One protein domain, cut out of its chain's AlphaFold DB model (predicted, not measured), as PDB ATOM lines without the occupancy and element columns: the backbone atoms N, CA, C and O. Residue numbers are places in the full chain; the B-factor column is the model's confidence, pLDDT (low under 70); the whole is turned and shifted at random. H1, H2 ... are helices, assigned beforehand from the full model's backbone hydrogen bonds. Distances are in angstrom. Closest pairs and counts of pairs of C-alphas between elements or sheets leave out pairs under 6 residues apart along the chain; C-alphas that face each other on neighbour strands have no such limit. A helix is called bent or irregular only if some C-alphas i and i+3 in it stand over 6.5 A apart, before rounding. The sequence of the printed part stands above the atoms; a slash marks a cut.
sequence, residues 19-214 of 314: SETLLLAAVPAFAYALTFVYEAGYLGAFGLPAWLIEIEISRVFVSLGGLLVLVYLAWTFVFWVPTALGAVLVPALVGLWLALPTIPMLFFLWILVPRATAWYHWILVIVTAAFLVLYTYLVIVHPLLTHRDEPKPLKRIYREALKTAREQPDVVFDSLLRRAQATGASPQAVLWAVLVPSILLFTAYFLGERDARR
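AT A GLANCE: This is residues 19 to 214 of the 314 residues of an uncharacterized protein of Gemmatimonadetes bacterium (UniProt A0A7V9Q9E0). The model is a loose, open frame of helices: H8 and H1 run side by side as one pair, H4 and H5 form a separate helical hairpin, and few contacts are made elsewhere. H2 slants away from H1 as an arm, of which residues 66 to 81 stand free; H3 leads from it to the hairpin, while H6 and H7 lead from H5 back to H8. The printed part has 196 residues with eight named helices, H1 to H8 in order, and no named strand, and its class is all helix. The whole is loose, with a radius of gyration of the C-alphas of 21.3 A and spans of 61 by 53 by 42 A.

IN THESE COORDINATES: Three helices share the greatest length, 28 residues. H8, residues 187 to 214, is 40.4 A long and ends with C-alpha 214 at (143.218, 206.539, 193.317). H2, residues 57 to 84, is 39.1 A long. H5, residues 119 to 146, is 37.2 A long, with a kink of 37 degrees near residue 140. H1, residues 19 to 44, is 35.8 A long, begins with C-alpha 19 at (130.775, 168.336, 184.614) and has a kink of 27 degrees near residue 26. The shorter helices are H3, residues 90 to 99, 14.6 A; H4, residues 102 to 115, 20.1 A; H6, residues 153 to 164, 17.1 A; and H7, residues 173 to 182, 14.1 A. H4 and H5 are only just irregular: C-alphas 111 and 114 are 6.6 A apart, and C-alphas 139 and 142 are 6.7 A apart.

HOW THE PARTS SIT: H8 touches H1 at a shallow tilt of 28 degrees, the same way; their closest C-alphas, of Gly 208 and Tyr 42, are 4.2 A apart. With residues 187 to 190 alone H8 touches H7, at a steep tilt of 60 degrees; the closest C-alphas, of Pro 187 and Leu 177, are 6.6 A apart. H1 touches H2 with residues 28 to 35 alone, at a steep tilt of 60 degrees; the closest C-alphas, of Tyr 32 and Val 60, are 6.4 A apart. H4 and H5 are a hairpin at a shallow tilt of 25 degrees, opposite ways; H4 touches H5 with residues 109 to 115 alone, and the closest C-alphas, of Leu 109 and Val 125, are 7.1 A apart. H5 and H6 are close but not clearly touching, with C-alphas of Pro 143 and Pro 153 7.3 A apart. H3 and H4 meet only through their link. H5 and H8 are apart. Every O i to N i+4 pair is within hydrogen-bond range in H7, but 20 of 22 in H1, 22 of 24 in H2 and in H5, 5 of 6 in H3, 8 of 10 in H4, 7 of 8 in H6 and 23 of 24 in H8.

THE WHOLE: The two C-alphas farthest apart, of Leu 52 and Asp 149, are 62.8 A apart. The printed part has no cut, and the link from H1 to H2, 12 residues, is long. The mean pLDDT of the printed part is 75.5; 76 residues are under 70, among them residues 80 to 121 and 146 to 166.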
ATOM      1  N   SER A  19     130.205 167.458 183.587       74.88
ATOM      2  CA  SER A  19     130.775 168.336 184.614       74.88
ATOM      3  C   SER A  19     132.055 169.033 184.151       74.88
ATOM      4  O   SER A  19     132.210 170.223 184.404       74.88
ATOM      5  N   GLU A  20     132.942 168.341 183.431       79.50
ATOM      6  CA  GLU A  20     134.203 168.919 182.943       79.50
ATOM      7  C   GLU A  20     133.968 169.983 181.870       79.50
ATOM      8  O   GLU A  20     134.535 171.071 181.938       79.50
ATOM      9  N   THR A  21     133.086 169.705 180.905       85.75
ATOM     10  CA  THR A  21     132.777 170.668 179.833       85.75
ATOM     11  C   THR A  21     132.073 171.902 180.394       85.75
ATOM     12  O   THR A  21     132.400 173.027 180.018       85.75
ATOM     13  N   LEU A  22     131.145 171.708 181.337       86.19
ATOM     14  CA  LEU A  22     130.468 172.815 182.008       86.19
ATOM     15  C   LEU A  22     131.449 173.655 182.830       86.19
ATOM     16  O   LEU A  22     131.372 174.879 182.792       86.19
ATOM     17  N   LEU A  23     132.389 173.016 183.533       84.06
ATOM     18  CA  LEU A  23     133.426 173.716 184.286       84.06
ATOM     19  C   LEU A  23     134.313 174.546 183.350       84.06
ATOM     20  O   LEU A  23     134.528 175.728 183.605       84.06
ATOM     21  N   LEU A  24     134.763 173.962 182.237       86.81
ATOM     22  CA  LEU A  24     135.564 174.660 181.228       86.81
ATOM     23  C   LEU A  24     134.817 175.846 180.605       86.81
ATOM     24  O   LEU A  24     135.432 176.880 180.363       86.81
ATOM     25  N   ALA A  25     133.505 175.730 180.391       90.94
ATOM     26  CA  ALA A  25     132.669 176.822 179.893       90.94
ATOM     27  C   ALA A  25     132.382 177.898 180.959       90.94
ATOM     28  O   ALA A  25     132.264 179.080 180.634       90.94
ATOM     29  N   ALA A  26     132.297 177.513 182.235       91.38
ATOM     30  CA  ALA A  26     132.035 178.432 183.337       91.38
ATOM     31  C   ALA A  26     133.216 179.374 183.611       91.38
ATOM     32  O   ALA A  26     133.001 180.526 183.980       91.38
ATOM     33  N   VAL A  27     134.456 178.920 183.401       91.81
ATOM     34  CA  VAL A  27     135.668 179.723 183.634       91.81
ATOM     35  C   VAL A  27     135.687 181.037 182.825       91.81
ATOM     36  O   VAL A  27     135.803 182.095 183.448       91.81
ATOM     37  N   PRO A  28     135.544 181.048 181.483       94.62
ATOM     38  CA  PRO A  28     135.525 182.293 180.714       94.62
ATOM     39  C   PRO A  28     134.294 183.156 181.006       94.62
ATOM     40  O   PRO A  28     134.420 184.377 181.080       94.62
ATOM     41  N   ALA A  29     133.127 182.546 181.243       95.44
ATOM     42  CA  ALA A  29     131.926 183.281 181.643       95.44
ATOM     43  C   ALA A  29     132.139 184.025 182.973       95.44
ATOM     44  O   ALA A  29     131.775 185.192 183.114       95.44
ATOM     45  N   PHE A  30     132.788 183.371 183.937       95.50
ATOM     46  CA  PHE A  30     133.100 183.964 185.229       95.50
ATOM     47  C   PHE A  30     134.185 185.045 185.134       95.50
ATOM     48  O   PHE A  30     134.064 186.090 185.773       95.50
ATOM     49  N   ALA A  31     135.205 184.847 184.293       96.00
ATOM     50  CA  ALA A  31     136.207 185.873 184.011       96.00
ATOM     51  C   ALA A  31     135.567 187.142 183.425       96.00
ATOM     52  O   ALA A  31     135.839 188.243 183.900       96.00
ATOM     53  N   TYR A  32     134.652 186.983 182.464       96.50
ATOM     54  CA  TYR A  32     133.888 188.094 181.898       96.50
ATOM     55  C   TYR A  32     133.058 188.820 182.966       96.50
ATOM     56  O   TYR A  32     133.098 190.046 183.055       96.50
ATOM     57  N   ALA A  33     132.350 188.069 183.820       97.25
ATOM     58  CA  ALA A  33     131.566 188.639 184.913       97.25
ATOM     59  C   ALA A  33     132.438 189.438 185.900       97.25
ATOM     60  O   ALA A  33     132.054 190.535 186.301       97.25
ATOM     61  N   LEU A  34     133.627 188.936 186.255       96.81
ATOM     62  CA  LEU A  34     134.572 189.658 187.111       96.81
ATOM     63  C   LEU A  34     135.045 190.965 186.473       96.81
ATOM     64  O   LEU A  34     135.047 191.996 187.146       96.81
ATOM     65  N   THR A  35     135.412 190.941 185.188       96.88
ATOM     66  CA  THR A  35     135.806 192.152 184.456       96.88
ATOM     67  C   THR A  35     134.663 193.163 184.416       96.88
ATOM     68  O   THR A  35     134.881 194.336 184.704       96.88
ATOM     69  N   PHE A  36     133.433 192.716 184.151       97.62
ATOM     70  CA  PHE A  36     132.260 193.590 184.142       97.62
ATOM     71  C   PHE A  36     132.014 194.247 185.490       97.62
ATOM     72  O   PHE A  36     131.829 195.459 185.568       97.62
ATOM     73  N   VAL A  37     132.044 193.465 186.566       98.00
ATOM     74  CA  VAL A  37     131.802 193.980 187.913       98.00
ATOM     75  C   VAL A  37     132.916 194.934 188.357       98.00
ATOM     76  O   VAL A  37     132.628 195.944 189.000       98.00
ATOM     77  N   TYR A  38     134.167 194.676 187.963       98.06
ATOM     78  CA  TYR A  38     135.277 195.610 188.162       98.06
ATOM     79  C   TYR A  38     135.044 196.945 187.437       98.06
ATOM     80  O   TYR A  38     135.105 198.000 188.067       98.06
ATOM     81  N   GLU A  39     134.721 196.918 186.138       97.69
ATOM     82  CA  GLU A  39     134.433 198.134 185.358       97.69
ATOM     83  C   GLU A  39     133.214 198.885 185.910       97.69
ATOM     84  O   GLU A  39     133.223 200.112 185.995       97.69
ATOM     85  N   ALA A  40     132.188 198.163 186.368       98.00
ATOM     86  CA  ALA A  40     131.014 198.751 187.004       98.00
ATOM     87  C   ALA A  40     131.373 199.493 188.296       98.00
ATOM     88  O   ALA A  40     130.897 200.609 188.510       98.00
ATOM     89  N   GLY A  41     132.251 198.923 189.125       97.50
ATOM     90  CA  GLY A  41     132.789 199.611 190.299       97.50
ATOM     91  C   GLY A  41     133.598 200.853 189.926       97.50
ATOM     92  O   GLY A  41     133.422 201.919 190.526       97.50
ATOM     93  N   TYR A  42     134.442 200.748 188.895       97.81
ATOM     94  CA  TYR A  42     135.271 201.850 188.406       97.81
ATOM     95  C   TYR A  42     134.427 203.021 187.874       97.81
ATOM     96  O   TYR A  42     134.590 204.158 188.318       97.81
ATOM     97  N   LEU A  43     133.471 202.761 186.977       96.38
ATOM     98  CA  LEU A  43     132.566 203.779 186.426       96.38
ATOM     99  C   LEU A  43     131.581 204.321 187.472       96.38
ATOM    100  O   LEU A  43     131.291 205.523 187.493       96.38
ATOM    101  N   GLY A  44     131.113 203.463 188.380       96.00
ATOM    102  CA  GLY A  44     130.229 203.836 189.481       96.00
ATOM    103  C   GLY A  44     130.842 204.895 190.400       96.00
ATOM    104  O   GLY A  44     130.131 205.786 190.873       96.00
ATOM    105  N   ALA A  45     132.170 204.888 190.575       96.38
ATOM    106  CA  ALA A  45     132.889 205.919 191.325       96.38
ATOM    107  C   ALA A  45     132.726 207.331 190.727       96.38
ATOM    108  O   ALA A  45     132.737 208.314 191.475       96.38
ATOM    109  N   PHE A  46     132.527 207.434 189.409       96.31
ATOM    110  CA  PHE A  46     132.264 208.686 188.692       96.31
ATOM    111  C   PHE A  46     130.767 208.967 188.497       96.31
ATOM    112  O   PHE A  46     130.398 210.041 188.033       96.31
ATOM    113  N   GLY A  47     129.889 208.039 188.897       94.44
ATOM    114  CA  GLY A  47     128.441 208.157 188.718       94.44
ATOM    115  C   GLY A  47     127.963 207.868 187.296       94.44
ATOM    116  O   GLY A  47     126.865 208.296 186.942       94.44
ATOM    117  N   LEU A  48     128.771 207.166 186.500       94.38
ATOM    118  CA  LEU A  48     128.405 206.752 185.152       94.38
ATOM    119  C   LEU A  48     127.564 205.466 185.180       94.38
ATOM    120  O   LEU A  48     127.768 204.616 186.049       94.38
ATOM    121  N   PRO A  49     126.609 205.308 184.248       94.81
ATOM    122  CA  PRO A  49     125.761 204.127 184.200       94.81
ATOM    123  C   PRO A  49     126.490 202.893 183.642       94.81
ATOM    124  O   PRO A  49     127.333 202.996 182.756       94.81
ATOM    125  N   ALA A  50     126.105 201.704 184.116       94.75
ATOM    126  CA  ALA A  50     126.750 200.438 183.746       94.75
ATOM    127  C   ALA A  50     126.486 199.979 182.298       94.75
ATOM    128  O   ALA A  50     127.227 199.150 181.784       94.75
ATOM    129  N   TRP A  51     125.461 200.511 181.622       95.62
ATOM    130  CA  TRP A  51     125.183 200.175 180.216       95.62
ATOM    131  C   TRP A  51     126.235 200.726 179.239       95.62
ATOM    132  O   TRP A  51     126.245 200.323 178.085       95.62
ATOM    133  N   LEU A  52     127.124 201.615 179.701       94.94
ATOM    134  CA  LEU A  52     128.282 202.115 178.950       94.94
ATOM    135  C   LEU A  52     129.479 201.150 178.945       94.94
ATOM    136  O   LEU A  52     130.509 201.456 178.354       94.94
ATOM    137  N   ILE A  53     129.408 200.049 179.692       96.38
ATOM    138  CA  ILE A  53     130.527 199.119 179.823       96.38
ATOM    139  C   ILE A  53     130.555 198.209 178.604       96.38
ATOM    140  O   ILE A  53     129.668 197.375 178.427       96.38
ATOM    141  N   GLU A  54     131.626 198.310 177.825       96.06
ATOM    142  CA  GLU A  54     131.894 197.409 176.713       96.06
ATOM    143  C   GLU A  54     133.148 196.587 176.987       96.06
ATOM    144  O   GLU A  54     134.253 197.105 177.138       96.06
ATOM    145  N   ILE A  55     132.988 195.270 177.073       95.94
ATOM    146  CA  ILE A  55     134.099 194.371 177.367       95.94
ATOM    147  C   ILE A  55     134.500 193.660 176.092       95.94
ATOM    148  O   ILE A  55     133.739 192.881 175.520       95.94
ATOM    149  N   GLU A  56     135.744 193.881 175.685       94.25
ATOM    150  CA  GLU A  56     136.323 193.168 174.559       94.25
ATOM    151  C   GLU A  56     136.638 191.724 174.975       94.25
ATOM    152  O   GLU A  56     137.568 191.462 175.747       94.25
ATOM    153  N   ILE A  57     135.852 190.768 174.472       93.62
ATOM    154  CA  ILE A  57     135.962 189.361 174.874       93.62
ATOM    155  C   ILE A  57     137.352 188.777 174.567       93.62
ATOM    156  O   ILE A  57     137.882 187.987 175.346       93.62
ATOM    157  N   SER A  58     137.985 189.232 173.481       94.06
ATOM    158  CA  SER A  58     139.356 188.883 173.082       94.06
ATOM    159  C   SER A  58     140.365 189.176 174.202       94.06
ATOM    160  O   SER A  58     141.157 188.305 174.564       94.06
ATOM    161  N   ARG A  59     140.304 190.365 174.819       90.00
ATOM    162  CA  ARG A  59     141.196 190.773 175.917       90.00
ATOM    163  C   ARG A  59     140.971 189.940 177.168       90.00
ATOM    164  O   ARG A  59     141.944 189.599 177.848       90.00
ATOM    165  N   VAL A  60     139.716 189.589 177.456       92.81
ATOM    166  CA  VAL A  60     139.375 188.697 178.573       92.81
ATOM    167  C   VAL A  60     139.995 187.319 178.346       92.81
ATOM    168  O   VAL A  60     140.679 186.820 179.235       92.81
ATOM    169  N   PHE A  61     139.850 186.738 177.150       90.44
ATOM    170  CA  PHE A  61     140.443 185.437 176.818       90.44
ATOM    171  C   PHE A  61     141.973 185.445 176.853       90.44
ATOM    172  O   PHE A  61     142.561 184.519 177.404       90.44
ATOM    173  N   VAL A  62     142.628 186.483 176.321       88.81
ATOM    174  CA  VAL A  62     144.098 186.601 176.362       88.81
ATOM    175  C   VAL A  62     144.594 186.695 177.806       88.81
ATOM    176  O   VAL A  62     145.515 185.974 178.192       88.81
ATOM    177  N   SER A  63     143.952 187.531 178.626       87.06
ATOM    178  CA  SER A  63     144.316 187.698 180.039       87.06
ATOM    179  C   SER A  63     144.078 186.415 180.840       87.06
ATOM    180  O   SER A  63     144.931 186.004 181.625       87.06
ATOM    181  N   LEU A  64     142.943 185.751 180.608       89.94
ATOM    182  CA  LEU A  64     142.598 184.477 181.230       89.94
ATOM    183  C   LEU A  64     143.567 183.363 180.817       89.94
ATOM    184  O   LEU A  64     144.034 182.621 181.674       89.94
ATOM    185  N   GLY A  65     143.904 183.262 179.530       82.75
ATOM    186  CA  GLY A  65     144.873 182.295 179.019       82.75
ATOM    187  C   GLY A  65     146.255 182.490 179.644       82.75
ATOM    188  O   GLY A  65     146.840 181.532 180.146       82.75
ATOM    189  N   GLY A  66     146.738 183.736 179.706       80.56
ATOM    190  CA  GLY A  66     147.992 184.069 180.385       80.56
ATOM    191  C   GLY A  66     147.976 183.708 181.874       80.56
ATOM    192  O   GLY A  66     148.936 183.126 182.381       80.56
ATOM    193  N   LEU A  67     146.866 183.982 182.568       83.38
ATOM    194  CA  LEU A  67     146.689 183.616 183.974       83.38
ATOM    195  C   LEU A  67     146.681 182.094 184.178       83.38
ATOM    196  O   LEU A  67     147.328 181.606 185.101       83.38
ATOM    197  N   LEU A  68     145.990 181.336 183.324       80.69
ATOM    198  CA  LEU A  68     145.950 179.872 183.398       80.69
ATOM    199  C   LEU A  68     147.333 179.254 183.176       80.69
ATOM    200  O   LEU A  68     147.711 178.345 183.914       80.69
ATOM    201  N   VAL A  69     148.112 179.775 182.222       77.38
ATOM    202  CA  VAL A  69     149.509 179.359 182.017       77.38
ATOM    203  C   VAL A  69     150.340 179.641 183.268       77.38
ATOM    204  O   VAL A  69     151.066 178.761 183.723       77.38
ATOM    205  N   LEU A  70     150.202 180.823 183.875       75.81
ATOM    206  CA  LEU A  70     150.916 181.166 185.107       75.81
ATOM    207  C   LEU A  70     150.547 180.230 186.268       75.81
ATOM    208  O   LEU A  70     151.433 179.753 186.976       75.81
ATOM    209  N   VAL A  71     149.257 179.937 186.449       80.56
ATOM    210  CA  VAL A  71     148.768 178.999 187.473       80.56
ATOM    211  C   VAL A  71     149.306 177.594 187.222       80.56
ATOM    212  O   VAL A  71     149.764 176.945 188.159       80.56
ATOM    213  N   TYR A  72     149.307 177.132 185.972       79.94
ATOM    214  CA  TYR A  72     149.865 175.835 185.598       79.94
ATOM    215  C   TYR A  72     151.375 175.751 185.863       79.94
ATOM    216  O   TYR A  72     151.855 174.752 186.402       79.94
ATOM    217  N   LEU A  73     152.130 176.804 185.539       71.44
ATOM    218  CA  LEU A  73     153.563 176.880 185.829       71.44
ATOM    219  C   LEU A  73     153.827 176.889 187.337       71.44
ATOM    220  O   LEU A  73     154.688 176.146 187.803       71.44
ATOM    221  N   ALA A  74     153.064 177.667 188.107       74.88
ATOM    222  CA  ALA A  74     153.164 177.700 189.562       74.88
ATOM    223  C   ALA A  74     152.834 176.334 190.179       74.88
ATOM    224  O   ALA A  74     153.577 175.850 191.028       74.88
ATOM    225  N   TRP A  75     151.767 175.680 189.712       79.94
ATOM    226  CA  TRP A  75     151.411 174.319 190.107       79.94
ATOM    227  C   TRP A  75     152.549 173.341 189.805       79.94
ATOM    228  O   TRP A  75     153.000 172.610 190.683       79.94
ATOM    229  N   THR A  76     153.072 173.362 188.579       72.62
ATOM    230  CA  THR A  76     154.185 172.493 188.180       72.62
ATOM    231  C   THR A  76     155.400 172.739 189.067       72.62
ATOM    232  O   THR A  76     155.965 171.795 189.603       72.62
ATOM    233  N   PHE A  77     155.758 173.996 189.321       71.62
ATOM    234  CA  PHE A  77     156.877 174.330 190.193       71.62
ATOM    235  C   PHE A  77     156.665 173.830 191.629       71.62
ATOM    236  O   PHE A  77     157.558 173.222 192.206       71.62
ATOM    237  N   VAL A  78     155.474 174.022 192.197       73.12
ATOM    238  CA  VAL A  78     155.153 173.633 193.579       73.12
ATOM    239  C   VAL A  78     155.091 172.116 193.768       73.12
ATOM    240  O   VAL A  78     155.476 171.627 194.826       73.12
ATOM    241  N   PHE A  79     154.624 171.357 192.776       71.25
ATOM    242  CA  PHE A  79     154.435 169.909 192.920       71.25
ATOM    243  C   PHE A  79     155.571 169.078 192.320       71.25
ATOM    244  O   PHE A  79     155.994 168.096 192.930       71.25
ATOM    245  N   TRP A  80     156.096 169.452 191.153       69.50
ATOM    246  CA  TRP A  80     157.133 168.672 190.474       69.50
ATOM    247  C   TRP A  80     158.535 168.952 191.001       69.50
ATOM    248  O   TRP A  80     159.322 168.020 191.140       69.50
ATOM    249  N   VAL A  81     158.868 170.201 191.343       66.75
ATOM    250  CA  VAL A  81     160.229 170.521 191.814       66.75
ATOM    251  C   VAL A  81     160.526 169.848 193.158       66.75
ATOM    252  O   VAL A  81     161.571 169.204 193.266       66.75
ATOM    253  N   PRO A  82     159.629 169.871 194.167       62.84
ATOM    254  CA  PRO A  82     159.886 169.189 195.427       62.84
ATOM    255  C   PRO A  82     159.822 167.673 195.324       62.84
ATOM    256  O   PRO A  82     160.485 167.026 196.113       62.84
ATOM    257  N   THR A  83     159.057 167.088 194.397       63.28
ATOM    258  CA  THR A  83     159.043 165.623 194.214       63.28
ATOM    259  C   THR A  83     160.294 165.139 193.485       63.28
ATOM    260  O   THR A  83     160.859 164.122 193.877       63.28
ATOM    261  N   ALA A  84     160.798 165.907 192.514       63.94
ATOM    262  CA  ALA A  84     162.064 165.632 191.834       63.94
ATOM    263  C   ALA A  84     163.292 165.818 192.749       63.94
ATOM    264  O   ALA A  84     164.231 165.030 192.672       63.94
ATOM    265  N   LEU A  85     163.280 166.806 193.655       59.81
ATOM    266  CA  LEU A  85     164.312 166.979 194.694       59.81
ATOM    267  C   LEU A  85     164.055 166.145 195.971       59.81
ATOM    268  O   LEU A  85     164.884 166.113 196.881       59.81
ATOM    269  N   GLY A  86     162.895 165.496 196.072       56.88
ATOM    270  CA  GLY A  86     162.261 165.143 197.342       56.88
ATOM    271  C   GLY A  86     162.593 163.802 197.949       56.88
ATOM    272  O   GLY A  86     162.130 163.567 199.054       56.88
ATOM    273  N   ALA A  87     163.398 162.935 197.340       54.97
ATOM    274  CA  ALA A  87     163.721 161.646 197.965       54.97
ATOM    275  C   ALA A  87     164.434 161.775 199.340       54.97
ATOM    276  O   ALA A  87     164.529 160.792 200.066       54.97
ATOM    277  N   VAL A  88     164.895 162.977 199.732       56.91
ATOM    278  CA  VAL A  88     165.707 163.212 200.944       56.91
ATOM    279  C   VAL A  88     165.044 164.138 201.995       56.91
ATOM    280  O   VAL A  88     165.450 164.121 203.152       56.91
ATOM    281  N   LEU A  89     163.996 164.914 201.666       55.44
ATOM    282  CA  LEU A  89     163.481 166.012 202.530       55.44
ATOM    283  C   LEU A  89     161.985 165.923 202.923       55.44
ATOM    284  O   LEU A  89     161.468 166.815 203.601       55.44
ATOM    285  N   VAL A  90     161.277 164.853 202.533       59.09
ATOM    286  CA  VAL A  90     159.800 164.715 202.624       59.09
ATOM    287  C   VAL A  90     159.177 165.007 204.003       59.09
ATOM    288  O   VAL A  90     158.159 165.702 204.036       59.09
ATOM    289  N   PRO A  91     159.722 164.558 205.152       56.06
ATOM    290  CA  PRO A  91     159.016 164.698 206.431       56.06
ATOM    291  C   PRO A  91     158.868 166.155 206.901       56.06
ATOM    292  O   PRO A  91     157.852 166.509 207.496       56.06
ATOM    293  N   ALA A  92     159.836 167.023 206.592       58.09
ATOM    294  CA  ALA A  92     159.786 168.441 206.954       58.09
ATOM    295  C   ALA A  92     158.822 169.242 206.056       58.09
ATOM    296  O   ALA A  92     158.174 170.190 206.502       58.09
ATOM    297  N   LEU A  93     158.677 168.829 204.793       54.47
ATOM    298  CA  LEU A  93     157.821 169.489 203.808       54.47
ATOM    299  C   LEU A  93     156.330 169.200 204.021       54.47
ATOM    300  O   LEU A  93     155.514 170.068 203.730       54.47
ATOM    301  N   VAL A  94     155.956 168.045 204.583       54.38
ATOM    302  CA  VAL A  94     154.549 167.721 204.904       54.38
ATOM    303  C   VAL A  94     153.990 168.638 206.002       54.38
ATOM    304  O   VAL A  94     152.853 169.098 205.901       54.38
ATOM    305  N   GLY A  95     154.801 168.985 207.010       56.09
ATOM    306  CA  GLY A  95     154.434 169.982 208.026       56.09
ATOM    307  C   GLY A  95     154.284 171.394 207.446       56.09
ATOM    308  O   GLY A  95     153.347 172.112 207.789       56.09
ATOM    309  N   LEU A  96     155.152 171.763 206.498       53.69
ATOM    310  CA  LEU A  96     155.066 173.030 205.764       53.69
ATOM    311  C   LEU A  96     153.836 173.082 204.838       53.69
ATOM    312  O   LEU A  96     153.208 174.129 204.703       53.69
ATOM    313  N   TRP A  97     153.445 171.947 204.257       53.47
ATOM    314  CA  TRP A  97     152.267 171.798 203.397       53.47
ATOM    315  C   TRP A  97     150.937 171.948 204.146       53.47
ATOM    316  O   TRP A  97     149.994 172.528 203.612       53.47
ATOM    317  N   LEU A  98     150.860 171.490 205.397       55.41
ATOM    318  CA  LEU A  98     149.710 171.725 206.283       55.41
ATOM    319  C   LEU A  98     149.607 173.186 206.750       55.41
ATOM    320  O   LEU A  98     148.504 173.675 206.989       55.41
ATOM    321  N   ALA A  99     150.733 173.901 206.832       55.06
ATOM    322  CA  ALA A  99     150.767 175.344 207.074       55.06
ATOM    323  C   ALA A  99     150.522 176.172 205.793       55.06
ATOM    324  O   ALA A  99     150.189 177.351 205.858       55.06
ATOM    325  N   LEU A 100     150.634 175.573 204.608       55.69
ATOM    326  CA  LEU A 100     150.542 176.283 203.332       55.69
ATOM    327  C   LEU A 100     149.197 176.978 203.049       55.69
ATOM    328  O   LEU A 100     149.242 177.998 202.376       55.69
ATOM    329  N   PRO A 101     148.019 176.527 203.535       57.25
ATOM    330  CA  PRO A 101     146.766 177.275 203.385       57.25
ATOM    331  C   PRO A 101     146.685 178.503 204.301       57.25
ATOM    332  O   PRO A 101     145.999 179.473 203.977       57.25
ATOM    333  N   THR A 102     147.380 178.491 205.446       58.94
ATOM    334  CA  THR A 102     147.368 179.629 206.378       58.94
ATOM    335  C   THR A 102     148.274 180.757 205.893       58.94
ATOM    336  O   THR A 102     147.964 181.917 206.138       58.94
ATOM    337  N   ILE A 103     149.322 180.454 205.121       56.72
ATOM    338  CA  ILE A 103     150.266 181.438 204.567       56.72
ATOM    339  C   ILE A 103     149.617 182.449 203.594       56.72
ATOM    340  O   ILE A 103     149.740 183.645 203.852       56.72
ATOM    341  N   PRO A 104     148.897 182.065 202.517       55.50
ATOM    342  CA  PRO A 104     148.247 183.016 201.618       55.50
ATOM    343  C   PRO A 104     147.121 183.780 202.322       55.50
ATOM    344  O   PRO A 104     146.876 184.935 201.989       55.50
ATOM    345  N   MET A 105     146.484 183.190 203.338       61.97
ATOM    346  CA  MET A 105     145.448 183.858 204.128       61.97
ATOM    347  C   MET A 105     146.033 184.878 205.123       61.97
ATOM    348  O   MET A 105     145.507 185.983 205.242       61.97
ATOM    349  N   LEU A 106     147.162 184.575 205.774       57.94
ATOM    350  CA  LEU A 106     147.926 185.526 206.593       57.94
ATOM    351  C   LEU A 106     148.563 186.626 205.734       57.94
ATOM    352  O   LEU A 106     148.579 187.783 206.142       57.94
ATOM    353  N   PHE A 107     149.018 186.295 204.523       57.47
ATOM    354  CA  PHE A 107     149.493 187.260 203.530       57.47
ATOM    355  C   PHE A 107     148.365 188.186 203.054       57.47
ATOM    356  O   PHE A 107     148.557 189.397 202.952       57.47
ATOM    357  N   PHE A 108     147.160 187.647 202.843       59.69
ATOM    358  CA  PHE A 108     145.960 188.426 202.531       59.69
ATOM    359  C   PHE A 108     145.583 189.369 203.687       59.69
ATOM    360  O   PHE A 108     145.321 190.551 203.459       59.69
ATOM    361  N   LEU A 109     145.656 188.892 204.937       62.66
ATOM    362  CA  LEU A 109     145.462 189.714 206.136       62.66
ATOM    363  C   LEU A 109     146.532 190.818 206.244       62.66
ATOM    364  O   LEU A 109     146.209 191.977 206.492       62.66
ATOM    365  N   TRP A 110     147.800 190.485 205.985       62.78
ATOM    366  CA  TRP A 110     148.931 191.417 206.010       62.78
ATOM    367  C   TRP A 110     148.855 192.486 204.910       62.78
ATOM    368  O   TRP A 110     149.252 193.624 205.135       62.78
ATOM    369  N   ILE A 111     148.280 192.175 203.744       59.97
ATOM    370  CA  ILE A 111     147.994 193.162 202.690       59.97
ATOM    371  C   ILE A 111     146.833 194.092 203.076       59.97
ATOM    372  O   ILE A 111     146.835 195.271 202.698       59.97
ATOM    373  N   LEU A 112     145.833 193.577 203.797       59.66
ATOM    374  CA  LEU A 112     144.630 194.323 204.171       59.66
ATOM    375  C   LEU A 112     144.851 195.259 205.368       59.66
ATOM    376  O   LEU A 112     144.387 196.399 205.322       59.66
ATOM    377  N   VAL A 113     145.587 194.830 206.400       63.75
ATOM    378  CA  VAL A 113     145.746 195.564 207.674       63.75
ATOM    379  C   VAL A 113     146.380 196.962 207.508       63.75
ATOM    380  O   VAL A 113     145.776 197.932 207.963       63.75
ATOM    381  N   PRO A 114     147.501 197.154 206.783       56.00
ATOM    382  CA  PRO A 114     148.095 198.481 206.572       56.00
ATOM    383  C   PRO A 114     147.259 199.385 205.653       56.00
ATOM    384  O   PRO A 114     147.530 200.578 205.524       56.00
ATOM    385  N   ARG A 115     146.268 198.819 204.951       55.59
ATOM    386  CA  ARG A 115     145.437 199.501 203.947       55.59
ATOM    387  C   ARG A 115     143.991 199.706 204.401       55.59
ATOM    388  O   ARG A 115     143.212 200.278 203.636       55.59
ATOM    389  N   ALA A 116     143.653 199.305 205.626       55.84
ATOM    390  CA  ALA A 116     142.341 199.457 206.245       55.84
ATOM    391  C   ALA A 116     142.109 200.882 206.787       55.84
ATOM    392  O   ALA A 116     141.739 201.087 207.939       55.84
ATOM    393  N   THR A 117     142.317 201.901 205.949       58.75
ATOM    394  CA  THR A 117     142.023 203.304 206.299       58.75
ATOM    395  C   THR A 117     140.537 203.648 206.217       58.75
ATOM    396  O   THR A 117     140.128 204.699 206.700       58.75
ATOM    397  N   ALA A 118     139.709 202.777 205.635       65.38
ATOM    398  CA  ALA A 118     138.261 202.945 205.595       65.38
ATOM    399  C   ALA A 118     137.557 201.865 206.427       65.38
ATOM    400  O   ALA A 118     137.927 200.693 206.360       65.38
ATOM    401  N   TRP A 119     136.518 202.265 207.163       69.38
ATOM    402  CA  TRP A 119     135.777 201.435 208.126       69.38
ATOM    403  C   TRP A 119     135.267 200.099 207.554       69.38
ATOM    404  O   TRP A 119     135.258 199.093 208.255       69.38
ATOM    405  N   TYR A 120     134.922 200.040 206.264       67.56
ATOM    406  CA  TYR A 120     134.450 198.807 205.623       67.56
ATOM    407  C   TYR A 120     135.549 197.742 205.446       67.56
ATOM    408  O   TYR A 120     135.245 196.551 205.432       67.56
ATOM    409  N   HIS A 121     136.831 198.127 205.375       62.56
ATOM    410  CA  HIS A 121     137.927 197.150 205.368       62.56
ATOM    411  C   HIS A 121     138.048 196.454 206.725       62.56
ATOM    412  O   HIS A 121     138.352 195.266 206.762       62.56
ATOM    413  N   TRP A 122     137.763 197.157 207.829       72.00
ATOM    414  CA  TRP A 122     137.725 196.545 209.159       72.00
ATOM    415  C   TRP A 122     136.614 195.511 209.267       72.00
ATOM    416  O   TRP A 122     136.850 194.443 209.815       72.00
ATOM    417  N   ILE A 123     135.446 195.769 208.671       72.50
ATOM    418  CA  ILE A 123     134.372 194.771 208.595       72.50
ATOM    419  C   ILE A 123     134.847 193.535 207.834       72.50
ATOM    420  O   ILE A 123     134.673 192.423 208.317       72.50
ATOM    421  N   LEU A 124     135.502 193.711 206.686       63.62
ATOM    422  CA  LEU A 124     135.989 192.588 205.883       63.62
ATOM    423  C   LEU A 124     137.077 191.787 206.621       63.62
ATOM    424  O   LEU A 124     137.048 190.558 206.606       63.62
ATOM    425  N   VAL A 125     137.982 192.463 207.338       69.25
ATOM    426  CA  VAL A 125     138.984 191.828 208.213       69.25
ATOM    427  C   VAL A 125     138.315 191.073 209.362       69.25
ATOM    428  O   VAL A 125     138.670 189.921 209.595       69.25
ATOM    429  N   ILE A 126     137.330 191.668 210.042       76.12
ATOM    430  CA  ILE A 126     136.592 191.030 211.143       76.12
ATOM    431  C   ILE A 126     135.828 189.807 210.640       76.12
ATOM    432  O   ILE A 126     135.917 188.752 211.255       76.12
ATOM    433  N   VAL A 127     135.123 189.912 209.511       73.75
ATOM    434  CA  VAL A 127     134.381 188.794 208.908       73.75
ATOM    435  C   VAL A 127     135.331 187.669 208.510       73.75
ATOM    436  O   VAL A 127     135.067 186.509 208.813       73.75
ATOM    437  N   THR A 128     136.467 187.999 207.893       68.00
ATOM    438  CA  THR A 128     137.471 187.003 207.491       68.00
ATOM    439  C   THR A 128     138.110 186.340 208.711       68.00
ATOM    440  O   THR A 128     138.240 185.121 208.750       68.00
ATOM    441  N   ALA A 129     138.463 187.115 209.740       73.69
ATOM    442  CA  ALA A 129     139.023 186.597 210.984       73.69
ATOM    443  C   ALA A 129     138.010 185.731 211.748       73.69
ATOM    444  O   ALA A 129     138.362 184.653 212.218       73.69
ATOM    445  N   ALA A 130     136.747 186.154 211.822       76.81
ATOM    446  CA  ALA A 130     135.668 185.380 212.425       76.81
ATOM    447  C   ALA A 130     135.436 184.068 211.667       76.81
ATOM    448  O   ALA A 130     135.327 183.017 212.293       76.81
ATOM    449  N   PHE A 131     135.442 184.104 210.332       77.25
ATOM    450  CA  PHE A 131     135.377 182.902 209.503       77.25
ATOM    451  C   PHE A 131     136.573 181.978 209.753       77.25
ATOM    452  O   PHE A 131     136.397 180.771 209.834       77.25
ATOM    453  N   LEU A 132     137.776 182.524 209.933       68.75
ATOM    454  CA  LEU A 132     139.001 181.764 210.187       68.75
ATOM    455  C   LEU A 132     138.979 181.089 211.559       68.75
ATOM    456  O   LEU A 132     139.291 179.903 211.668       68.75
ATOM    457  N   VAL A 133     138.554 181.815 212.593       77.81
ATOM    458  CA  VAL A 133     138.338 181.270 213.938       77.81
ATOM    459  C   VAL A 133     137.261 180.193 213.898       77.81
ATOM    460  O   VAL A 133     137.481 179.104 214.418       77.81
ATOM    461  N   LEU A 134     136.136 180.453 213.230       76.94
ATOM    462  CA  LEU A 134     135.037 179.501 213.102       76.94
ATOM    463  C   LEU A 134     135.448 178.257 212.310       76.94
ATOM    464  O   LEU A 134     135.149 177.149 212.731       76.94
ATOM    465  N   TYR A 135     136.167 178.409 211.201       76.06
ATOM    466  CA  TYR A 135     136.671 177.300 210.394       76.06
ATOM    467  C   TYR A 135     137.663 176.452 211.188       76.06
ATOM    468  O   TYR A 135     137.514 175.236 211.269       76.06
ATOM    469  N   THR A 136     138.640 177.090 211.839       70.94
ATOM    470  CA  THR A 136     139.616 176.408 212.702       70.94
ATOM    471  C   THR A 136     138.906 175.693 213.847       70.94
ATOM    472  O   THR A 136     139.222 174.545 214.159       70.94
ATOM    473  N   TYR A 137     137.899 176.339 214.435       78.00
ATOM    474  CA  TYR A 137     137.078 175.737 215.468       78.00
ATOM    475  C   TYR A 137     136.329 174.515 214.930       78.00
ATOM    476  O   TYR A 137     136.509 173.429 215.453       78.00
ATOM    477  N   LEU A 138     135.557 174.638 213.852       70.19
ATOM    478  CA  LEU A 138     134.735 173.551 213.315       70.19
ATOM    479  C   LEU A 138     135.553 172.373 212.768       70.19
ATOM    480  O   LEU A 138     135.127 171.230 212.902       70.19
ATOM    481  N   VAL A 139     136.707 172.636 212.149       63.81
ATOM    482  CA  VAL A 139     137.523 171.606 211.483       63.81
ATOM    483  C   VAL A 139     138.512 170.944 212.436       63.81
ATOM    484  O   VAL A 139     138.783 169.754 212.291       63.81
ATOM    485  N   ILE A 140     139.051 171.688 213.404       66.81
ATOM    486  CA  ILE A 140     140.105 171.192 214.297       66.81
ATOM    487  C   ILE A 140     139.571 171.081 215.722       66.81
ATOM    488  O   ILE A 140     139.501 169.988 216.273       66.81
ATOM    489  N   VAL A 141     139.161 172.193 216.328       71.75
ATOM    490  CA  VAL A 141     138.911 172.253 217.778       71.75
ATOM    491  C   VAL A 141     137.657 171.477 218.192       71.75
ATOM    492  O   VAL A 141     137.696 170.704 219.142       71.75
ATOM    493  N   HIS A 142     136.554 171.637 217.471       70.44
ATOM    494  CA  HIS A 142     135.273 170.988 217.714       70.44
ATOM    495  C   HIS A 142     135.373 169.455 217.616       70.44
ATOM    496  O   HIS A 142     134.986 168.792 218.573       70.44
ATOM    497  N   PRO A 143     135.942 168.837 216.557       51.56
ATOM    498  CA  PRO A 143     136.106 167.383 216.538       51.56
ATOM    499  C   PRO A 143     137.051 166.868 217.635       51.56
ATOM    500  O   PRO A 143     136.814 165.779 218.155       51.56
ATOM    501  N   LEU A 144     138.065 167.649 218.032       63.28
ATOM    502  CA  LEU A 144     138.968 167.317 219.143       63.28
ATOM    503  C   LEU A 144     138.296 167.402 220.525       63.28
ATOM    504  O   LEU A 144     138.598 166.590 221.397       63.28
ATOM    505  N   LEU A 145     137.402 168.369 220.736       75.94
ATOM    506  CA  LEU A 145     136.690 168.549 222.005       75.94
ATOM    507  C   LEU A 145     135.516 167.580 222.146       75.94
ATOM    508  O   LEU A 145     135.343 166.980 223.202       75.94
ATOM    509  N   THR A 146     134.718 167.419 221.093       64.81
ATOM    510  CA  THR A 146     133.432 166.714 221.167       64.81
ATOM    511  C   THR A 146     133.593 165.190 221.207       64.81
ATOM    512  O   THR A 146     132.678 164.497 221.630       64.81
ATOM    513  N   HIS A 147     134.745 164.642 220.801       60.00
ATOM    514  CA  HIS A 147     134.942 163.188 220.723       60.00
ATOM    515  C   HIS A 147     136.270 162.720 221.328       60.00
ATOM    516  O   HIS A 147     136.912 161.798 220.821       60.00
ATOM    517  N   ARG A 148     136.685 163.370 222.415       59.34
ATOM    518  CA  ARG A 148     137.957 163.107 223.100       59.34
ATOM    519  C   ARG A 148     138.105 161.658 223.603       59.34
ATOM    520  O   ARG A 148     139.233 161.193 223.728       59.34
ATOM    521  N   ASP A 149     136.989 160.950 223.802       62.19
ATOM    522  CA  ASP A 149     136.943 159.625 224.442       62.19
ATOM    523  C   ASP A 149     136.630 158.453 223.487       62.19
ATOM    524  O   ASP A 149     136.650 157.293 223.901       62.19
ATOM    525  N   GLU A 150     136.381 158.704 222.195       56.28
ATOM    526  CA  GLU A 150     136.103 157.641 221.219       56.28
ATOM    527  C   GLU A 150     137.254 157.495 220.210       56.28
ATOM    528  O   GLU A 150     137.550 158.438 219.479       56.28
ATOM    529  N   PRO A 151     137.878 156.310 220.060       56.91
ATOM    530  CA  PRO A 151     139.070 156.137 219.222       56.91
ATOM    531  C   PRO A 151     138.839 156.304 217.704       56.91
ATOM    532  O   PRO A 151     139.785 156.158 216.929       56.91
ATOM    533  N   LYS A 152     137.609 156.586 217.235       58.72
ATOM    534  CA  LYS A 152     137.272 156.795 215.805       58.72
ATOM    535  C   LYS A 152     136.174 157.862 215.595       58.72
ATOM    536  O   LYS A 152     135.119 157.557 215.033       58.72
ATOM    537  N   PRO A 153     136.428 159.122 215.974       54.03
ATOM    538  CA  PRO A 153     135.408 160.169 216.099       54.03
ATOM    539  C   PRO A 153     134.823 160.638 214.757       54.03
ATOM    540  O   PRO A 153     133.627 160.886 214.618       54.03
ATOM    541  N   LEU A 154     135.647 160.659 213.707       50.69
ATOM    542  CA  LEU A 154     135.263 161.136 212.374       50.69
ATOM    543  C   LEU A 154     134.136 160.324 211.716       50.69
ATOM    544  O   LEU A 154     133.302 160.884 211.006       50.69
ATOM    545  N   LYS A 155     134.078 159.005 211.948       57.25
ATOM    546  CA  LYS A 155     133.070 158.136 211.312       57.25
ATOM    547  C   LYS A 155     131.667 158.324 211.897       57.25
ATOM    548  O   LYS A 155     130.688 158.067 211.195       57.25
ATOM    549  N   ARG A 156     131.567 158.752 213.158       59.66
ATOM    550  CA  ARG A 156     130.293 158.953 213.859       59.66
ATOM    551  C   ARG A 156     129.675 160.311 213.526       59.66
ATOM    552  O   ARG A 156     128.514 160.345 213.128       59.66
ATOM    553  N   ILE A 157     130.482 161.374 213.541       53.44
ATOM    554  CA  ILE A 157     130.072 162.733 213.137       53.44
ATOM    555  C   ILE A 157     129.468 162.722 211.730       53.44
ATOM    556  O   ILE A 157     128.419 163.314 211.490       53.44
ATOM    557  N   TYR A 158     130.093 161.989 210.805       58.75
ATOM    558  CA  TYR A 158     129.591 161.865 209.439       58.75
ATOM    559  C   TYR A 158     128.209 161.188 209.377       58.75
ATOM    560  O   TYR A 158     127.361 161.599 208.591       58.75
ATOM    561  N   ARG A 159     127.943 160.183 210.227       67.06
ATOM    562  CA  ARG A 159     126.640 159.494 210.297       67.06
ATOM    563  C   ARG A 159     125.541 160.347 210.919       67.06
ATOM    564  O   ARG A 159     124.408 160.287 210.449       67.06
ATOM    565  N   GLU A 160     125.851 161.091 211.976       66.19
ATOM    566  CA  GLU A 160     124.865 161.923 212.675       66.19
ATOM    567  C   GLU A 160     124.507 163.169 211.854       66.19
ATOM    568  O   GLU A 160     123.323 163.450 211.683       66.19
ATOM    569  N   ALA A 161     125.483 163.813 211.199       57.66
ATOM    570  CA  ALA A 161     125.223 164.915 210.267       57.66
ATOM    571  C   ALA A 161     124.310 164.498 209.092       57.66
ATOM    572  O   ALA A 161     123.451 165.266 208.661       57.66
ATOM    573  N   LEU A 162     124.444 163.254 208.615       61.22
ATOM    574  CA  LEU A 162     123.572 162.661 207.591       61.22
ATOM    575  C   LEU A 162     122.140 162.390 208.084       61.22
ATOM    576  O   LEU A 162     121.213 162.385 207.275       61.22
ATOM    577  N   LYS A 163     121.946 162.154 209.388       68.81
ATOM    578  CA  LYS A 163     120.623 161.949 209.999       68.81
ATOM    579  C   LYS A 163     119.889 163.273 210.196       68.81
ATOM    580  O   LYS A 163     118.744 163.389 209.779       68.81
ATOM    581  N   THR A 164     120.563 164.282 210.747       60.91
ATOM    582  CA  THR A 164     119.957 165.593 211.031       60.91
ATOM    583  C   THR A 164     119.590 166.350 209.752       60.91
ATOM    584  O   THR A 164     118.518 166.941 209.678       60.91
ATOM    585  N   ALA A 165     120.399 166.239 208.689       55.81
ATOM    586  CA  ALA A 165     120.069 166.793 207.369       55.81
ATOM    587  C   ALA A 165     118.823 166.153 206.715       55.81
ATOM    588  O   ALA A 165     118.309 166.656 205.719       55.81
ATOM    589  N   ARG A 166     118.334 165.025 207.247       61.16
ATOM    590  CA  ARG A 166     117.187 164.290 206.702       61.16
ATOM    591  C   ARG A 166     115.846 164.747 207.284       61.16
ATOM    592  O   ARG A 166     114.824 164.503 206.647       61.16
ATOM    593  N   GLU A 167     115.843 165.380 208.458       70.88
ATOM    594  CA  GLU A 167     114.632 165.566 209.273       70.88
ATOM    595  C   GLU A 167     114.029 166.984 209.224       70.88
ATOM    596  O   GLU A 167     112.839 167.120 209.492       70.88
ATOM    597  N   GLN A 168     114.771 168.028 208.828       59.75
ATOM    598  CA  GLN A 168     114.238 169.404 208.756       59.75
ATOM    599  C   GLN A 168     114.781 170.191 207.548       59.75
ATOM    600  O   GLN A 168     115.836 170.813 207.653       59.75
ATOM    601  N   PRO A 169     114.095 170.167 206.389       52.53
ATOM    602  CA  PRO A 169     114.586 170.840 205.194       52.53
ATOM    603  C   PRO A 169     113.937 172.204 204.944       52.53
ATOM    604  O   PRO A 169     112.747 172.295 204.640       52.53
ATOM    605  N   ASP A 170     114.747 173.259 204.971       60.03
ATOM    606  CA  ASP A 170     114.371 174.571 204.440       60.03
ATOM    607  C   ASP A 170     114.265 174.520 202.905       60.03
ATOM    608  O   ASP A 170     115.231 174.294 202.177       60.03
ATOM    609  N   VAL A 171     113.055 174.749 202.396       62.81
ATOM    610  CA  VAL A 171     112.535 174.182 201.135       62.81
ATOM    611  C   VAL A 171     113.308 174.557 199.853       62.81
ATOM    612  O   VAL A 171     113.266 173.815 198.871       62.81
ATOM    613  N   VAL A 172     114.047 175.670 199.826       70.00
ATOM    614  CA  VAL A 172     114.715 176.150 198.597       70.00
ATOM    615  C   VAL A 172     116.171 175.696 198.516       70.00
ATOM    616  O   VAL A 172     116.567 175.082 197.521       70.00
ATOM    617  N   PHE A 173     116.962 175.950 199.560       70.44
ATOM    618  CA  PHE A 173     118.380 175.583 199.578       70.44
ATOM    619  C   PHE A 173     118.558 174.064 199.584       70.44
ATOM    620  O   PHE A 173     119.403 173.538 198.861       70.44
ATOM    621  N   ASP A 174     117.683 173.349 200.292       69.12
ATOM    622  CA  ASP A 174     117.722 171.892 200.348       69.12
ATOM    623  C   ASP A 174     117.416 171.245 198.999       69.12
ATOM    624  O   ASP A 174     117.998 170.220 198.654       69.12
ATOM    625  N   SER A 175     116.547 171.850 198.186       75.81
ATOM    626  CA  SER A 175     116.242 171.332 196.849       75.81
ATOM    627  C   SER A 175     117.449 171.426 195.905       75.81
ATOM    628  O   SER A 175     117.725 170.488 195.151       75.81
ATOM    629  N   LEU A 176     118.217 172.518 195.990       72.88
ATOM    630  CA  LEU A 176     119.462 172.706 195.244       72.88
ATOM    631  C   LEU A 176     120.563 171.786 195.771       72.88
ATOM    632  O   LEU A 176     121.240 171.133 194.980       72.88
ATOM    633  N   LEU A 177     120.697 171.678 197.095       76.94
ATOM    634  CA  LEU A 177     121.695 170.825 197.728       76.94
ATOM    635  C   LEU A 177     121.430 169.344 197.444       76.94
ATOM    636  O   LEU A 177     122.365 168.624 197.122       76.94
ATOM    637  N   ARG A 178     120.172 168.886 197.477       77.94
ATOM    638  CA  ARG A 178     119.790 167.506 197.125       77.94
ATOM    639  C   ARG A 178     120.017 167.206 195.651       77.94
ATOM    640  O   ARG A 178     120.503 166.125 195.335       77.94
ATOM    641  N   ARG A 179     119.713 168.147 194.747       78.75
ATOM    642  CA  ARG A 179     120.047 168.001 193.319       78.75
ATOM    643  C   ARG A 179     121.554 167.890 193.131       78.75
ATOM    644  O   ARG A 179     122.004 166.998 192.426       78.75
ATOM    645  N   ALA A 180     122.330 168.725 193.816       76.12
ATOM    646  CA  ALA A 180     123.784 168.657 193.765       76.12
ATOM    647  C   ALA A 180     124.358 167.390 194.447       76.12
ATOM    648  O   ALA A 180     125.312 166.785 193.967       76.12
ATOM    649  N   GLN A 181     123.752 166.886 195.514       77.69
ATOM    650  CA  GLN A 181     124.143 165.601 196.103       77.69
ATOM    651  C   GLN A 181     123.780 164.419 195.197       77.69
ATOM    652  O   GLN A 181     124.560 163.478 195.092       77.69
ATOM    653  N   ALA A 182     122.650 164.483 194.483       81.19
ATOM    654  CA  ALA A 182     122.321 163.525 193.427       81.19
ATOM    655  C   ALA A 182     123.350 163.571 192.284       81.19
ATOM    656  O   ALA A 182     123.536 162.580 191.581       81.19
ATOM    657  N   THR A 183     124.065 164.697 192.149       75.94
ATOM    658  CA  THR A 183     125.220 164.840 191.263       75.94
ATOM    659  C   THR A 183     126.533 164.255 191.815       75.94
ATOM    660  O   THR A 183     127.575 164.331 191.178       75.94
ATOM    661  N   GLY A 184     126.521 163.683 193.021       80.31
ATOM    662  CA  GLY A 184     127.728 163.224 193.714       80.31
ATOM    663  C   GLY A 184     128.600 164.363 194.260       80.31
ATOM    664  O   GLY A 184     129.647 164.105 194.855       80.31
ATOM    665  N   ALA A 185     128.179 165.623 194.099       77.88
ATOM    666  CA  ALA A 185     128.882 166.768 194.652       77.88
ATOM    667  C   ALA A 185     128.700 166.806 196.175       77.88
ATOM    668  O   ALA A 185     127.585 166.717 196.698       77.88
ATOM    669  N   SER A 186     129.805 166.964 196.906       81.19
ATOM    670  CA  SER A 186     129.736 167.148 198.352       81.19
ATOM    671  C   SER A 186     129.060 168.493 198.683       81.19
ATOM    672  O   SER A 186     129.253 169.472 197.958       81.19
ATOM    673  N   PRO A 187     128.312 168.603 199.797       75.44
ATOM    674  CA  PRO A 187     127.706 169.872 200.225       75.44
ATOM    675  C   PRO A 187     128.723 171.011 200.345       75.44
ATOM    676  O   PRO A 187     128.434 172.161 200.028       75.44
ATOM    677  N   GLN A 188     129.942 170.666 200.765       76.50
ATOM    678  CA  GLN A 188     131.060 171.596 200.869       76.50
ATOM    679  C   GLN A 188     131.480 172.131 199.496       76.50
ATOM    680  O   GLN A 188     131.694 173.330 199.364       76.50
ATOM    681  N   ALA A 189     131.564 171.278 198.468       77.88
ATOM    682  CA  ALA A 189     131.911 171.714 197.117       77.88
ATOM    683  C   ALA A 189     130.874 172.696 196.557       77.88
ATOM    684  O   ALA A 189     131.249 173.705 195.968       77.88
ATOM    685  N   VAL A 190     129.583 172.446 196.800       78.62
ATOM    686  CA  VAL A 190     128.492 173.348 196.395       78.62
ATOM    687  C   VAL A 190     128.596 174.691 197.112       78.62
ATOM    688  O   VAL A 190     128.514 175.738 196.473       78.62
ATOM    689  N   LEU A 191     128.830 174.671 198.429       78.62
ATOM    690  CA  LEU A 191     129.031 175.887 199.213       78.62
ATOM    691  C   LEU A 191     130.209 176.706 198.669       78.62
ATOM    692  O   LEU A 191     130.059 177.901 198.430       78.62
ATOM    693  N   TRP A 192     131.357 176.070 198.419       81.69
ATOM    694  CA  TRP A 192     132.532 176.740 197.855       81.69
ATOM    695  C   TRP A 192     132.282 177.273 196.442       81.69
ATOM    696  O   TRP A 192     132.691 178.394 196.138       81.69
ATOM    697  N   ALA A 193     131.561 176.520 195.610       80.88
ATOM    698  CA  ALA A 193     131.202 176.924 194.253       80.88
ATOM    699  C   ALA A 193     130.301 178.169 194.209       80.88
ATOM    700  O   ALA A 193     130.295 178.862 193.201       80.88
ATOM    701  N   VAL A 194     129.571 178.487 195.281       80.62
ATOM    702  CA  VAL A 194     128.760 179.714 195.384       80.62
ATOM    703  C   VAL A 194     129.517 180.825 196.113       80.62
ATOM    704  O   VAL A 194     129.534 181.978 195.670       80.62
ATOM    705  N   LEU A 195     130.168 180.485 197.225       80.31
ATOM    706  CA  LEU A 195     130.836 181.441 198.101       80.31
ATOM    707  C   LEU A 195     132.036 182.103 197.417       80.31
ATOM    708  O   LEU A 195     132.157 183.327 197.458       80.31
ATOM    709  N   VAL A 196     132.901 181.317 196.763       85.31
ATOM    710  CA  VAL A 196     134.122 181.848 196.131       85.31
ATOM    711  C   VAL A 196     133.780 182.838 195.018       85.31
ATOM    712  O   VAL A 196     134.270 183.968 195.085       85.31
ATOM    713  N   PRO A 197     132.903 182.509 194.046       87.75
ATOM    714  CA  PRO A 197     132.493 183.474 193.033       87.75
ATOM    715  C   PRO A 197     131.899 184.756 193.607       87.75
ATOM    716  O   PRO A 197     132.251 185.845 193.162       87.75
ATOM    717  N   SER A 198     131.051 184.642 194.630       82.75
ATOM    718  CA  SER A 198     130.401 185.795 195.263       82.75
ATOM    719  C   SER A 198     131.413 186.746 195.907       82.75
ATOM    720  O   SER A 198     131.348 187.956 195.696       82.75
ATOM    721  N   ILE A 199     132.389 186.204 196.647       83.38
ATOM    722  CA  ILE A 199     133.466 186.994 197.261       83.38
ATOM    723  C   ILE A 199     134.326 187.659 196.187       83.38
ATOM    724  O   ILE A 199     134.678 188.832 196.323       83.38
ATOM    725  N   LEU A 200     134.664 186.937 195.116       89.75
ATOM    726  CA  LEU A 200     135.482 187.472 194.030       89.75
ATOM    727  C   LEU A 200     134.761 188.596 193.274       89.75
ATOM    728  O   LEU A 200     135.373 189.634 193.038       89.75
ATOM    729  N   LEU A 201     133.470 188.440 192.962       92.44
ATOM    730  CA  LEU A 201     132.655 189.484 192.329       92.44
ATOM    731  C   LEU A 201     132.557 190.724 193.220       92.44
ATOM    732  O   LEU A 201     132.822 191.834 192.763       92.44
ATOM    733  N   PHE A 202     132.252 190.541 194.506       88.81
ATOM    734  CA  PHE A 202     132.234 191.639 195.470       88.81
ATOM    735  C   PHE A 202     133.587 192.362 195.501       88.81
ATOM    736  O   PHE A 202     133.658 193.572 195.315       88.81
ATOM    737  N   THR A 203     134.681 191.615 195.650       90.00
ATOM    738  CA  THR A 203     136.040 192.174 195.685       90.00
ATOM    739  C   THR A 203     136.382 192.929 194.399       90.00
ATOM    740  O   THR A 203     136.950 194.017 194.479       90.00
ATOM    741  N   ALA A 204     136.010 192.397 193.230       95.69
ATOM    742  CA  ALA A 204     136.244 193.031 191.935       95.69
ATOM    743  C   ALA A 204     135.584 194.414 191.854       95.69
ATOM    744  O   ALA A 204     136.244 195.377 191.463       95.69
ATOM    745  N   TYR A 205     134.333 194.538 192.311       97.06
ATOM    746  CA  TYR A 205     133.614 195.814 192.347       97.06
ATOM    747  C   TYR A 205     134.362 196.865 193.177       97.06
ATOM    748  O   TYR A 205     134.675 197.955 192.696       97.06
ATOM    749  N   PHE A 206     134.703 196.523 194.424       94.69
ATOM    750  CA  PHE A 206     135.398 197.451 195.321       94.69
ATOM    751  C   PHE A 206     136.800 197.795 194.832       94.69
ATOM    752  O   PHE A 206     137.270 198.912 195.061       94.69
ATOM    753  N   LEU A 207     137.479 196.857 194.169       96.31
ATOM    754  CA  LEU A 207     138.786 197.110 193.582       96.31
ATOM    755  C   LEU A 207     138.685 198.138 192.449       96.31
ATOM    756  O   LEU A 207     139.445 199.103 192.459       96.31
ATOM    757  N   GLY A 208     137.700 197.999 191.557       97.19
ATOM    758  CA  GLY A 208     137.437 198.975 190.498       97.19
ATOM    759  C   GLY A 208     137.114 200.364 191.049       97.19
ATOM    760  O   GLY A 208     137.732 201.356 190.659       97.19
ATOM    761  N   GLU A 209     136.219 200.441 192.039       96.31
ATOM    762  CA  GLU A 209     135.866 201.708 192.695       96.31
ATOM    763  C   GLU A 209     137.087 202.368 193.359       96.31
ATOM    764  O   GLU A 209     137.291 203.588 193.300       96.31
ATOM    765  N   ARG A 210     137.929 201.560 194.003       95.88
ATOM    766  CA  ARG A 210     139.150 202.018 194.666       95.88
ATOM    767  C   ARG A 210     140.189 202.520 193.670       95.88
ATOM    768  O   ARG A 210     140.834 203.530 193.959       95.88
ATOM    769  N   ASP A 211     140.354 201.848 192.538       97.38
ATOM    770  CA  ASP A 211     141.289 202.251 191.488       97.38
ATOM    771  C   ASP A 211     140.856 203.571 190.844       97.38
ATOM    772  O   ASP A 211     141.669 204.495 190.728       97.38
ATOM    773  N   ALA A 212     139.560 203.740 190.567       96.81
ATOM    774  CA  ALA A 212     139.000 205.007 190.094       96.81
ATOM    775  C   ALA A 212     139.322 206.169 191.050       96.81
ATOM    776  O   ALA A 212     139.852 207.203 190.641       96.81
ATOM    777  N   ARG A 213     139.106 205.971 192.358       95.38
ATOM    778  CA  ARG A 213     139.383 206.984 193.397       95.38
ATOM    779  C   ARG A 213     140.868 207.267 193.616       95.38
ATOM    780  O   ARG A 213     141.209 208.268 194.244       95.38
ATOM    781  N   ARG A 214     141.761 206.379 193.177       96.56
ATOM    782  CA  ARG A 214     143.218 206.539 193.317       96.56
ATOM    783  C   ARG A 214     143.880 207.080 192.063       96.56
ATOM    784  O   ARG A 214     145.003 207.573 192.164       96.56
TER     785      ARG A 214